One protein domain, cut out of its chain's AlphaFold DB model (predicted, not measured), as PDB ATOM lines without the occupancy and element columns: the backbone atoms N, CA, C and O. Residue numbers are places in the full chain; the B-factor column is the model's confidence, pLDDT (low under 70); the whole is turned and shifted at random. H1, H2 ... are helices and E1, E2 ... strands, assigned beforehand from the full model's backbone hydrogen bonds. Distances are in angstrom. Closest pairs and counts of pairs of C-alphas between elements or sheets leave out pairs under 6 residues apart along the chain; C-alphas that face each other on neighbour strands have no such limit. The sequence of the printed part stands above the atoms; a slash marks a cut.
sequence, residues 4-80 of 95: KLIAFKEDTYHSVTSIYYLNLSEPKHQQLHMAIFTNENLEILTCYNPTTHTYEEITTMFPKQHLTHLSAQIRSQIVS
ATOM      1  N   LYS A   4     236.772 176.522 225.120       81.94
ATOM      2  CA  LYS A   4     235.321 176.602 224.961       81.94
ATOM      3  C   LYS A   4     234.631 175.602 225.885       81.94
ATOM      4  O   LYS A   4     234.823 174.399 225.724       81.94
ATOM      5  N   LEU A   5     233.791 176.086 226.796       83.56
ATOM      6  CA  LEU A   5     232.920 175.238 227.614       83.56
ATOM      7  C   LEU A   5     231.867 174.554 226.727       83.56
ATOM      8  O   LEU A   5     231.206 175.211 225.921       83.56
ATOM      9  N   ILE A   6     231.728 173.231 226.855       83.38
ATOM     10  CA  ILE A   6     230.757 172.440 226.076       83.38
ATOM     11  C   ILE A   6     229.660 171.817 226.934       83.38
ATOM     12  O   ILE A   6     228.556 171.601 226.442       83.38
ATOM     13  N   ALA A   7     229.947 171.543 228.204       81.88
ATOM     14  CA  ALA A   7     228.970 171.053 229.157       81.88
ATOM     15  C   ALA A   7     229.398 171.421 230.576       81.88
ATOM     16  O   ALA A   7     230.585 171.552 230.874       81.88
ATOM     17  N   PHE A   8     228.420 171.551 231.460       85.44
ATOM     18  CA  PHE A   8     228.646 171.675 232.889       85.44
ATOM     19  C   PHE A   8     227.624 170.803 233.615       85.44
ATOM     20  O   PHE A   8     226.502 170.618 233.137       85.44
ATOM     21  N   LYS A   9     228.030 170.247 234.749       83.94
ATOM     22  CA  LYS A   9     227.176 169.494 235.660       83.94
ATOM     23  C   LYS A   9     227.494 169.949 237.074       83.94
ATOM     24  O   LYS A   9     228.637 169.850 237.509       83.94
ATOM     25  N   GLU A  10     226.480 170.420 237.775       82.19
ATOM     26  CA  GLU A  10     226.584 170.806 239.176       82.19
ATOM     27  C   GLU A  10     225.942 169.721 240.039       82.19
ATOM     28  O   GLU A  10     224.819 169.288 239.773       82.19
ATOM     29  N   ASP A  11     226.682 169.251 241.038       78.06
ATOM     30  CA  ASP A  11     226.166 168.419 242.114       78.06
ATOM     31  C   ASP A  11     225.998 169.289 243.360       78.06
ATOM     32  O   ASP A  11     226.954 169.602 244.077       78.06
ATOM     33  N   THR A  12     224.754 169.692 243.603       67.56
ATOM     34  CA  THR A  12     224.373 170.529 244.740       67.56
ATOM     35  C   THR A  12     224.458 169.807 246.083       67.56
ATOM     36  O   THR A  12     224.493 170.480 247.108       67.56
ATOM     37  N   TYR A  13     224.517 168.468 246.118       69.12
ATOM     38  CA  TYR A  13     224.664 167.722 247.373       69.12
ATOM     39  C   TYR A  13     226.101 167.734 247.889       69.12
ATOM     40  O   TYR A  13     226.321 167.729 249.100       69.12
ATOM     41  N   HIS A  14     227.073 167.769 246.980       65.12
ATOM     42  CA  HIS A  14     228.494 167.729 247.322       65.12
ATOM     43  C   HIS A  14     229.225 169.053 247.074       65.12
ATOM     44  O   HIS A  14     230.427 169.131 247.315       65.12
ATOM     45  N   SER A  15     228.526 170.096 246.611       76.69
ATOM     46  CA  SER A  15     229.134 171.368 246.181       76.69
ATOM     47  C   SER A  15     230.243 171.166 245.138       76.69
ATOM     48  O   SER A  15     231.211 171.932 245.081       76.69
ATOM     49  N   VAL A  16     230.104 170.114 244.324       81.12
ATOM     50  CA  VAL A  16     231.060 169.727 243.284       81.12
ATOM     51  C   VAL A  16     230.501 170.154 241.937       81.12
ATOM     52  O   VAL A  16     229.413 169.752 241.534       81.12
ATOM     53  N   THR A  17     231.266 170.945 241.197       82.94
ATOM     54  CA  THR A  17     230.930 171.355 239.832       82.94
ATOM     55  C   THR A  17     231.911 170.727 238.858       82.94
ATOM     56  O   THR A  17     233.108 170.984 238.910       82.94
ATOM     57  N   SER A  18     231.403 169.913 237.937       82.94
ATOM     58  CA  SER A  18     232.175 169.340 236.836       82.94
ATOM     59  C   SER A  18     231.956 170.153 235.568       82.94
ATOM     60  O   SER A  18     230.821 170.378 235.145       82.94
ATOM     61  N   ILE A  19     233.043 170.581 234.938       81.56
ATOM     62  CA  ILE A  19     233.023 171.402 233.731       81.56
ATOM     63  C   ILE A  19     233.802 170.687 232.641       81.56
ATOM     64  O   ILE A  19     234.969 170.350 232.818       81.56
ATOM     65  N   TYR A  20     233.155 170.501 231.497       79.69
ATOM     66  CA  TYR A  20     233.734 169.890 230.310       79.69
ATOM     67  C   TYR A  20     233.957 170.954 229.250       79.69
ATOM     68  O   TYR A  20     233.093 171.802 228.989       79.69
ATOM     69  N   TYR A  21     235.109 170.899 228.602       81.75
ATOM     70  CA  TYR A  21     235.496 171.911 227.634       81.75
ATOM     71  C   TYR A  21     236.364 171.334 226.524       81.75
ATOM     72  O   TYR A  21     236.933 170.255 226.635       81.75
ATOM     73  N   LEU A  22     236.430 172.076 225.421       66.69
ATOM     74  CA  LEU A  22     237.304 171.806 224.291       66.69
ATOM     75  C   LEU A  22     238.307 172.946 224.167       66.69
ATOM     76  O   LEU A  22     237.927 174.109 223.997       66.69
ATOM     77  N   ASN A  23     239.591 172.610 224.194       75.69
ATOM     78  CA  ASN A  23     240.639 173.532 223.784       75.69
ATOM     79  C   ASN A  23     240.817 173.441 222.261       75.69
ATOM     80  O   ASN A  23     241.639 172.681 221.757       75.69
ATOM     81  N   LEU A  24     240.009 174.200 221.517       66.56
ATOM     82  CA  LEU A  24     239.939 174.116 220.050       66.56
ATOM     83  C   LEU A  24     241.261 174.474 219.351       66.56
ATOM     84  O   LEU A  24     241.443 174.130 218.187       66.56
ATOM     85  N   SER A  25     242.165 175.159 220.053       75.31
ATOM     86  CA  SER A  25     243.489 175.533 219.552       75.31
ATOM     87  C   SER A  25     244.538 174.418 219.621       75.31
ATOM     88  O   SER A  25     245.585 174.564 218.996       75.31
ATOM     89  N   GLU A  26     244.294 173.327 220.352       75.69
ATOM     90  CA  GLU A  26     245.295 172.279 220.594       75.69
ATOM     91  C   GLU A  26     244.883 170.916 220.013       75.69
ATOM     92  O   GLU A  26     243.688 170.610 219.929       75.69
ATOM     93  N   PRO A  27     245.846 170.057 219.623       76.00
ATOM     94  CA  PRO A  27     245.579 168.664 219.268       76.00
ATOM     95  C   PRO A  27     244.836 167.924 220.391       76.00
ATOM     96  O   PRO A  27     245.177 168.096 221.555       76.00
ATOM     97  N   LYS A  28     243.878 167.039 220.067       70.25
ATOM     98  CA  LYS A  28     243.003 166.338 221.047       70.25
ATOM     99  C   LYS A  28     243.710 165.720 222.266       70.25
ATOM    100  O   LYS A  28     243.119 165.663 223.337       70.25
ATOM    101  N   HIS A  29     244.940 165.243 222.093       69.31
ATOM    102  CA  HIS A  29     245.745 164.625 223.152       69.31
ATOM    103  C   HIS A  29     246.417 165.648 224.088       69.31
ATOM    104  O   HIS A  29     246.814 165.298 225.188       69.31
ATOM    105  N   GLN A  30     246.549 166.903 223.656       70.88
ATOM    106  CA  GLN A  30     247.042 168.031 224.461       70.88
ATOM    107  C   GLN A  30     245.890 168.828 225.079       70.88
ATOM    108  O   GLN A  30     246.100 169.596 226.010       70.88
ATOM    109  N   GLN A  31     244.660 168.617 224.595       79.38
ATOM    110  CA  GLN A  31     243.492 169.290 225.136       79.38
ATOM    111  C   GLN A  31     243.288 168.900 226.599       79.38
ATOM    112  O   GLN A  31     243.263 167.727 226.963       79.38
ATOM    113  N   LEU A  32     243.079 169.913 227.427       81.19
ATOM    114  CA  LEU A  32     242.395 169.760 228.697       81.19
ATOM    115  C   LEU A  32     240.932 169.351 228.429       81.19
ATOM    116  O   LEU A  32     240.288 169.942 227.559       81.19
ATOM    117  N   HIS A  33     240.423 168.357 229.162       81.44
ATOM    118  CA  HIS A  33     239.102 167.754 228.919       81.44
ATOM    119  C   HIS A  33     238.068 168.116 229.980       81.44
ATOM    120  O   HIS A  33     236.908 168.386 229.655       81.44
ATOM    121  N   MET A  34     238.473 168.106 231.250       87.31
ATOM    122  CA  MET A  34     237.568 168.329 232.372       87.31
ATOM    123  C   MET A  34     238.253 169.100 233.494       87.31
ATOM    124  O   MET A  34     239.435 168.905 233.772       87.31
ATOM    125  N   ALA A  35     237.464 169.939 234.155       88.38
ATOM    126  CA  ALA A  35     237.812 170.641 235.374       88.38
ATOM    127  C   ALA A  35     236.763 170.321 236.436       88.38
ATOM    128  O   ALA A  35     235.565 170.411 236.159       88.38
ATOM    129  N   ILE A  36     237.203 169.968 237.639       87.56
ATOM    130  CA  ILE A  36     236.328 169.786 238.796       87.56
ATOM    131  C   ILE A  36     236.608 170.911 239.777       87.56
ATOM    132  O   ILE A  36     237.759 171.170 240.140       87.56
ATOM    133  N   PHE A  37     235.535 171.571 240.186       87.81
ATOM    134  CA  PHE A  37     235.547 172.614 241.185       87.81
ATOM    135  C   PHE A  37     234.830 172.135 242.442       87.81
ATOM    136  O   PHE A  37     233.722 171.612 242.343       87.81
ATOM    137  N   THR A  38     235.412 172.402 243.604       85.75
ATOM    138  CA  THR A  38     234.779 172.171 244.908       85.75
ATOM    139  C   THR A  38     234.796 173.480 245.679       85.75
ATOM    140  O   THR A  38     235.842 174.122 245.802       85.75
ATOM    141  N   ASN A  39     233.634 173.921 246.172       81.38
ATOM    142  CA  ASN A  39     233.495 175.229 246.833       81.38
ATOM    143  C   ASN A  39     234.120 176.367 246.000       81.38
ATOM    144  O   ASN A  39     234.894 177.183 246.497       81.38
ATOM    145  N   GLU A  40     233.834 176.357 244.696       76.56
ATOM    146  CA  GLU A  40     234.384 177.252 243.672       76.56
ATOM    147  C   GLU A  40     235.897 177.155 243.389       76.56
ATOM    148  O   GLU A  40     236.389 177.828 242.479       76.56
ATOM    149  N   ASN A  41     236.666 176.340 244.101       83.69
ATOM    150  CA  ASN A  41     238.097 176.187 243.846       83.69
ATOM    151  C   ASN A  41     238.335 175.099 242.805       83.69
ATOM    152  O   ASN A  41     237.751 174.027 242.908       83.69
ATOM    153  N   LEU A  42     239.187 175.367 241.813       88.12
ATOM    154  CA  LEU A  42     239.620 174.352 240.856       88.12
ATOM    155  C   LEU A  42     240.490 173.320 241.581       88.12
ATOM    156  O   LEU A  42     241.593 173.654 242.013       88.12
ATOM    157  N   GLU A  43     239.997 172.091 241.695       87.88
ATOM    158  CA  GLU A  43     240.695 171.002 242.383       87.88
ATOM    159  C   GLU A  43     241.328 170.016 241.412       87.88
ATOM    160  O   GLU A  43     242.452 169.581 241.636       87.88
ATOM    161  N   ILE A  44     240.624 169.675 240.330       89.69
ATOM    162  CA  ILE A  44     241.082 168.652 239.388       89.69
ATOM    163  C   ILE A  44     241.045 169.211 237.974       89.69
ATOM    164  O   ILE A  44     240.032 169.756 237.543       89.69
ATOM    165  N   LEU A  45     242.138 169.022 237.240       91.00
ATOM    166  CA  LEU A  45     242.211 169.146 235.790       91.00
ATOM    167  C   LEU A  45     242.574 167.801 235.191       91.00
ATOM    168  O   LEU A  45     243.506 167.158 235.671       91.00
ATOM    169  N   THR A  46     241.903 167.419 234.109       90.12
ATOM    170  CA  THR A  46     242.242 166.194 233.385       90.12
ATOM    171  C   THR A  46     242.623 166.436 231.933       90.12
ATOM    172  O   THR A  46     242.090 167.330 231.265       90.12
ATOM    173  N   CYS A  47     243.524 165.598 231.423       87.31
ATOM    174  CA  CYS A  47     243.758 165.414 229.992       87.31
ATOM    175  C   CYS A  47     243.499 163.960 229.586       87.31
ATOM    176  O   CYS A  47     243.382 163.074 230.430       87.31
ATOM    177  N   TYR A  48     243.390 163.721 228.282       84.56
ATOM    178  CA  TYR A  48     243.297 162.373 227.735       84.56
ATOM    179  C   TYR A  48     244.684 161.884 227.316       84.56
ATOM    180  O   TYR A  48     245.293 162.475 226.422       84.56
ATOM    181  N   ASN A  49     245.151 160.786 227.911       83.94
ATOM    182  CA  ASN A  49     246.392 160.133 227.521       83.94
ATOM    183  C   ASN A  49     246.119 159.132 226.379       83.94
ATOM    184  O   ASN A  49     245.436 158.125 226.584       83.94
ATOM    185  N   PRO A  50     246.646 159.368 225.163       82.50
ATOM    186  CA  PRO A  50     246.396 158.498 224.016       82.50
ATOM    187  C   PRO A  50     247.142 157.160 224.090       82.50
ATOM    188  O   PRO A  50     246.772 156.238 223.374       82.50
ATOM    189  N   THR A  51     248.181 157.050 224.920       88.06
ATOM    190  CA  THR A  51     248.992 155.832 225.062       88.06
ATOM    191  C   THR A  51     248.278 154.798 225.924       88.06
ATOM    192  O   THR A  51     248.272 153.613 225.607       88.06
ATOM    193  N   THR A  52     247.667 155.250 227.019       89.88
ATOM    194  CA  THR A  52     246.920 154.405 227.964       89.88
ATOM    195  C   THR A  52     245.422 154.385 227.671       89.88
ATOM    196  O   THR A  52     244.701 153.559 228.223       89.88
ATOM    197  N   HIS A  53     244.951 155.275 226.794       84.12
ATOM    198  CA  HIS A  53     243.538 155.514 226.507       84.12
ATOM    199  C   HIS A  53     242.704 155.893 227.746       84.12
ATOM    200  O   HIS A  53     241.494 155.661 227.772       84.12
ATOM    201  N   THR A  54     243.323 156.513 228.756       86.75
ATOM    202  CA  THR A  54     242.667 156.936 230.003       86.75
ATOM    203  C   THR A  54     242.710 158.449 230.193       86.75
ATOM    204  O   THR A  54     243.544 159.142 229.614       86.75
ATOM    205  N   TYR A  55     241.808 158.973 231.026       86.19
ATOM    206  CA  TYR A  55     241.913 160.346 231.516       86.19
ATOM    207  C   TYR A  55     242.840 160.387 232.725       86.19
ATOM    208  O   TYR A  55     242.714 159.558 233.625       86.19
ATOM    209  N   GLU A  56     243.749 161.352 232.745       89.38
ATOM    210  CA  GLU A  56     244.741 161.518 233.805       89.38
ATOM    211  C   GLU A  56     244.565 162.874 234.472       89.38
ATOM    212  O   GLU A  56     244.300 163.870 233.798       89.38
ATOM    213  N   GLU A  57     244.710 162.907 235.796       91.56
ATOM    214  CA  GLU A  57     244.777 164.156 236.543       91.56
ATOM    215  C   GLU A  57     246.146 164.816 236.341       91.56
ATOM    216  O   GLU A  57     247.191 164.208 236.564       91.56
ATOM    217  N   ILE A  58     246.128 166.087 235.952       89.94
ATOM    218  CA  ILE A  58     247.322 166.877 235.628       89.94
ATOM    219  C   ILE A  58     247.374 168.202 236.387       89.94
ATOM    220  O   ILE A  58     248.207 169.052 236.084       89.94
ATOM    221  N   THR A  59     246.510 168.399 237.384       90.69
ATOM    222  CA  THR A  59     246.408 169.649 238.155       90.69
ATOM    223  C   THR A  59     247.765 170.118 238.679       90.69
ATOM    224  O   THR A  59     248.126 171.285 238.537       90.69
ATOM    225  N   THR A  60     248.541 169.190 239.241       91.06
ATOM    226  CA  THR A  60     249.842 169.450 239.871       91.06
ATOM    227  C   THR A  60     250.954 169.766 238.873       91.06
ATOM    228  O   THR A  60     252.001 170.274 239.272       91.06
ATOM    229  N   MET A  61     250.734 169.520 237.578       89.44
ATOM    230  CA  MET A  61     251.694 169.843 236.521       89.44
ATOM    231  C   MET A  61     251.699 171.337 236.169       89.44
ATOM    232  O   MET A  61     252.616 171.801 235.491       89.44
ATOM    233  N   PHE A  62     250.704 172.104 236.628       87.06
ATOM    234  CA  PHE A  62     250.598 173.532 236.345       87.06
ATOM    235  C   PHE A  62     250.926 174.389 237.569       87.06
ATOM    236  O   PHE A  62     250.535 174.069 238.694       87.06
ATOM    237  N   PRO A  63     251.581 175.545 237.372       89.88
ATOM    238  CA  PRO A  63     251.789 176.493 238.452       89.88
ATOM    239  C   PRO A  63     250.453 177.084 238.911       89.88
ATOM    240  O   PRO A  63     249.559 177.352 238.105       89.88
ATOM    241  N   LYS A  64     250.346 177.395 240.208       88.62
ATOM    242  CA  LYS A  64     249.133 177.967 240.819       88.62
ATOM    243  C   LYS A  64     248.595 179.189 240.066       88.62
ATOM    244  O   LYS A  64     247.390 179.317 239.891       88.62
ATOM    245  N   GLN A  65     249.477 180.060 239.572       88.88
ATOM    246  CA  GLN A  65     249.077 181.226 238.779       88.88
ATOM    247  C   GLN A  65     248.319 180.828 237.504       88.88
ATOM    248  O   GLN A  65     247.305 181.442 237.179       88.88
ATOM    249  N   HIS A  66     248.767 179.782 236.806       87.31
ATOM    250  CA  HIS A  66     248.078 179.279 235.620       87.31
ATOM    251  C   HIS A  66     246.680 178.758 235.977       87.31
ATOM    252  O   HIS A  66     245.705 179.130 235.327       87.31
ATOM    253  N   LEU A  67     246.570 177.978 237.058       87.50
ATOM    254  CA  LEU A  67     245.295 177.451 237.555       87.50
ATOM    255  C   LEU A  67     244.305 178.570 237.922       87.50
ATOM    256  O   LEU A  67     243.122 178.485 237.591       87.50
ATOM    257  N   THR A  68     244.784 179.654 238.538       88.19
ATOM    258  CA  THR A  68     243.965 180.838 238.845       88.19
ATOM    259  C   THR A  68     243.452 181.519 237.575       88.19
ATOM    260  O   THR A  68     242.263 181.824 237.474       88.19
ATOM    261  N   HIS A  69     244.326 181.739 236.587       87.25
ATOM    262  CA  HIS A  69     243.939 182.347 235.310       87.25
ATOM    263  C   HIS A  69     242.911 181.488 234.564       87.25
ATOM    264  O   HIS A  69     241.905 182.008 234.080       87.25
ATOM    265  N   LEU A  70     243.132 180.174 234.518       85.75
ATOM    266  CA  LEU A  70     242.214 179.219 233.912       85.75
ATOM    267  C   LEU A  70     240.845 179.236 234.604       85.75
ATOM    268  O   LEU A  70     239.814 179.330 233.941       85.75
ATOM    269  N   SER A  71     240.833 179.223 235.938       87.38
ATOM    270  CA  SER A  71     239.603 179.310 236.731       87.38
ATOM    271  C   SER A  71     238.805 180.571 236.400       87.38
ATOM    272  O   SER A  71     237.595 180.501 236.195       87.38
ATOM    273  N   ALA A  72     239.473 181.721 236.275       85.88
ATOM    274  CA  ALA A  72     238.826 182.977 235.899       85.88
ATOM    275  C   ALA A  72     238.235 182.932 234.476       85.88
ATOM    276  O   ALA A  72     237.114 183.396 234.261       85.88
ATOM    277  N   GLN A  73     238.951 182.334 233.516       85.31
ATOM    278  CA  GLN A  73     238.467 182.150 232.140       85.31
ATOM    279  C   GLN A  73     237.262 181.209 232.046       85.31
ATOM    280  O   GLN A  73     236.392 181.412 231.201       85.31
ATOM    281  N   ILE A  74     237.210 180.172 232.882       84.25
ATOM    282  CA  ILE A  74     236.073 179.249 232.934       84.25
ATOM    283  C   ILE A  74     234.869 179.945 233.579       84.25
ATOM    284  O   ILE A  74     233.781 179.944 233.004       84.25
ATOM    285  N   ARG A  75     235.060 180.610 234.726       81.81
ATOM    286  CA  ARG A  75     233.985 181.330 235.430       81.81
ATOM    287  C   ARG A  75     233.330 182.403 234.558       81.81
ATOM    288  O   ARG A  75     232.108 182.533 234.578       81.81
ATOM    289  N   SER A  76     234.103 183.140 233.758       83.62
ATOM    290  CA  SER A  76     233.542 184.175 232.878       83.62
ATOM    291  C   SER A  76     232.586 183.610 231.819       83.62
ATOM    292  O   SER A  76     231.611 184.277 231.468       83.62
ATOM    293  N   GLN A  77     232.809 182.369 231.368       79.81
ATOM    294  CA  GLN A  77     231.931 181.666 230.424       79.81
ATOM    295  C   GLN A  77     230.651 181.135 231.084       79.81
ATOM    296  O   GLN A  77     229.619 181.070 230.423       79.81
ATOM    297  N   ILE A  78     230.685 180.805 232.380       76.88
ATOM    298  CA  ILE A  78     229.496 180.374 233.139       76.88
ATOM    299  C   ILE A  78     228.573 181.566 233.426       76.88
ATOM    300  O   ILE A  78     227.368 181.492 233.205       76.88
ATOM    301  N   VAL A  79     229.141 182.686 233.893       69.31
ATOM    302  CA  VAL A  79     228.381 183.889 234.296       69.31
ATOM    303  C   VAL A  79     227.840 184.667 233.087       69.31
ATOM    304  O   VAL A  79     226.866 185.407 233.209       69.31
ATOM    305  N   SER A  80     228.421 184.469 231.900       54.81
ATOM    306  CA  SER A  80     227.954 185.069 230.645       54.81
ATOM    307  C   SER A  80     227.307 184.021 229.726       54.81
ATOM    308  O   SER A  80     227.899 183.664 228.711       54.81
TER     309      SER A  80
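AT A GLANCE: This is residues 4 to 80 of the 95 residues of an uncharacterized protein of Bacillus weihaiensis (UniProt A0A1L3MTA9). A strongly twisted sheet of five strands, E1 to E5, curls round one helix, H1, which covers one face and leaves the other bare. The strands follow one another as a row of hairpins, and the chain then folds back after E5 to lay H1 over the sheet. The printed part has 77 residues, with named elements in the order E1, E2, E3, E4, E5, H1; the sheet has the same strand order and is antiparallel, and the class is mixed, helices and strands. It is compact, with a radius of gyration of the C-alphas of 12.3 A and spans of 34 by 24 by 24 A.

HOW THE PARTS SIT: The strands E1, residues 4 to 11, and E2, residues 16 to 23, form an antiparallel hairpin at 168 degrees, with N 9 and O 18 2.8 A apart, within hydrogen-bond range. E1 bends by 51 degrees at residue 7. E2 and E3, residues 32 to 38, form a hairpin at 160 degrees, with N 19 and O 35 at 2.8 A. E3 and E4, residues 41 to 49, form a hairpin at 155 degrees, with N 36 and O 44 at 2.8 A. E4 and E5, residues 54 to 57, form a hairpin at 147 degrees, with N 49 and O 54 at 2.9 A. The five make a meander, each strand the antiparallel neighbour of the one before; E1 and E5 are edge strands and are apart. H1, residues 64 to 79, is on the sheet, giving two layers, a helix on one face of a sheet. The closest C-alphas of E4 and H1 are those of Leu 42 and Ser 71, 6.4 A apart; those of E1 and H1 are Leu 5 and Gln 77, 7.1 A apart. In H1, 11 of 12 O i to N i+4 pairs are within hydrogen-bond range.

IN THESE COORDINATES: E1 begins at C-alpha 4, (235.321, 176.602, 224.961), and is 21.1 A long. E2 measures 22.1 A, E3 18.1 A, E4 24.4 A and E5 10.0 A from first to last C-alpha. H1 measures 22.5 A, from C-alpha 64 at (249.133, 177.967, 240.819) to C-alpha 79 at (228.381, 183.889, 234.296).

THE WHOLE: The C-alphas farthest apart, those of Thr 51 and Ser 80, are 36.4 A apart. The printed part has no cut and no long link. Mean pLDDT of the printed part is 82.3; residues 12 to 14, 22, 24, 29 and 79 to 80 are under 70.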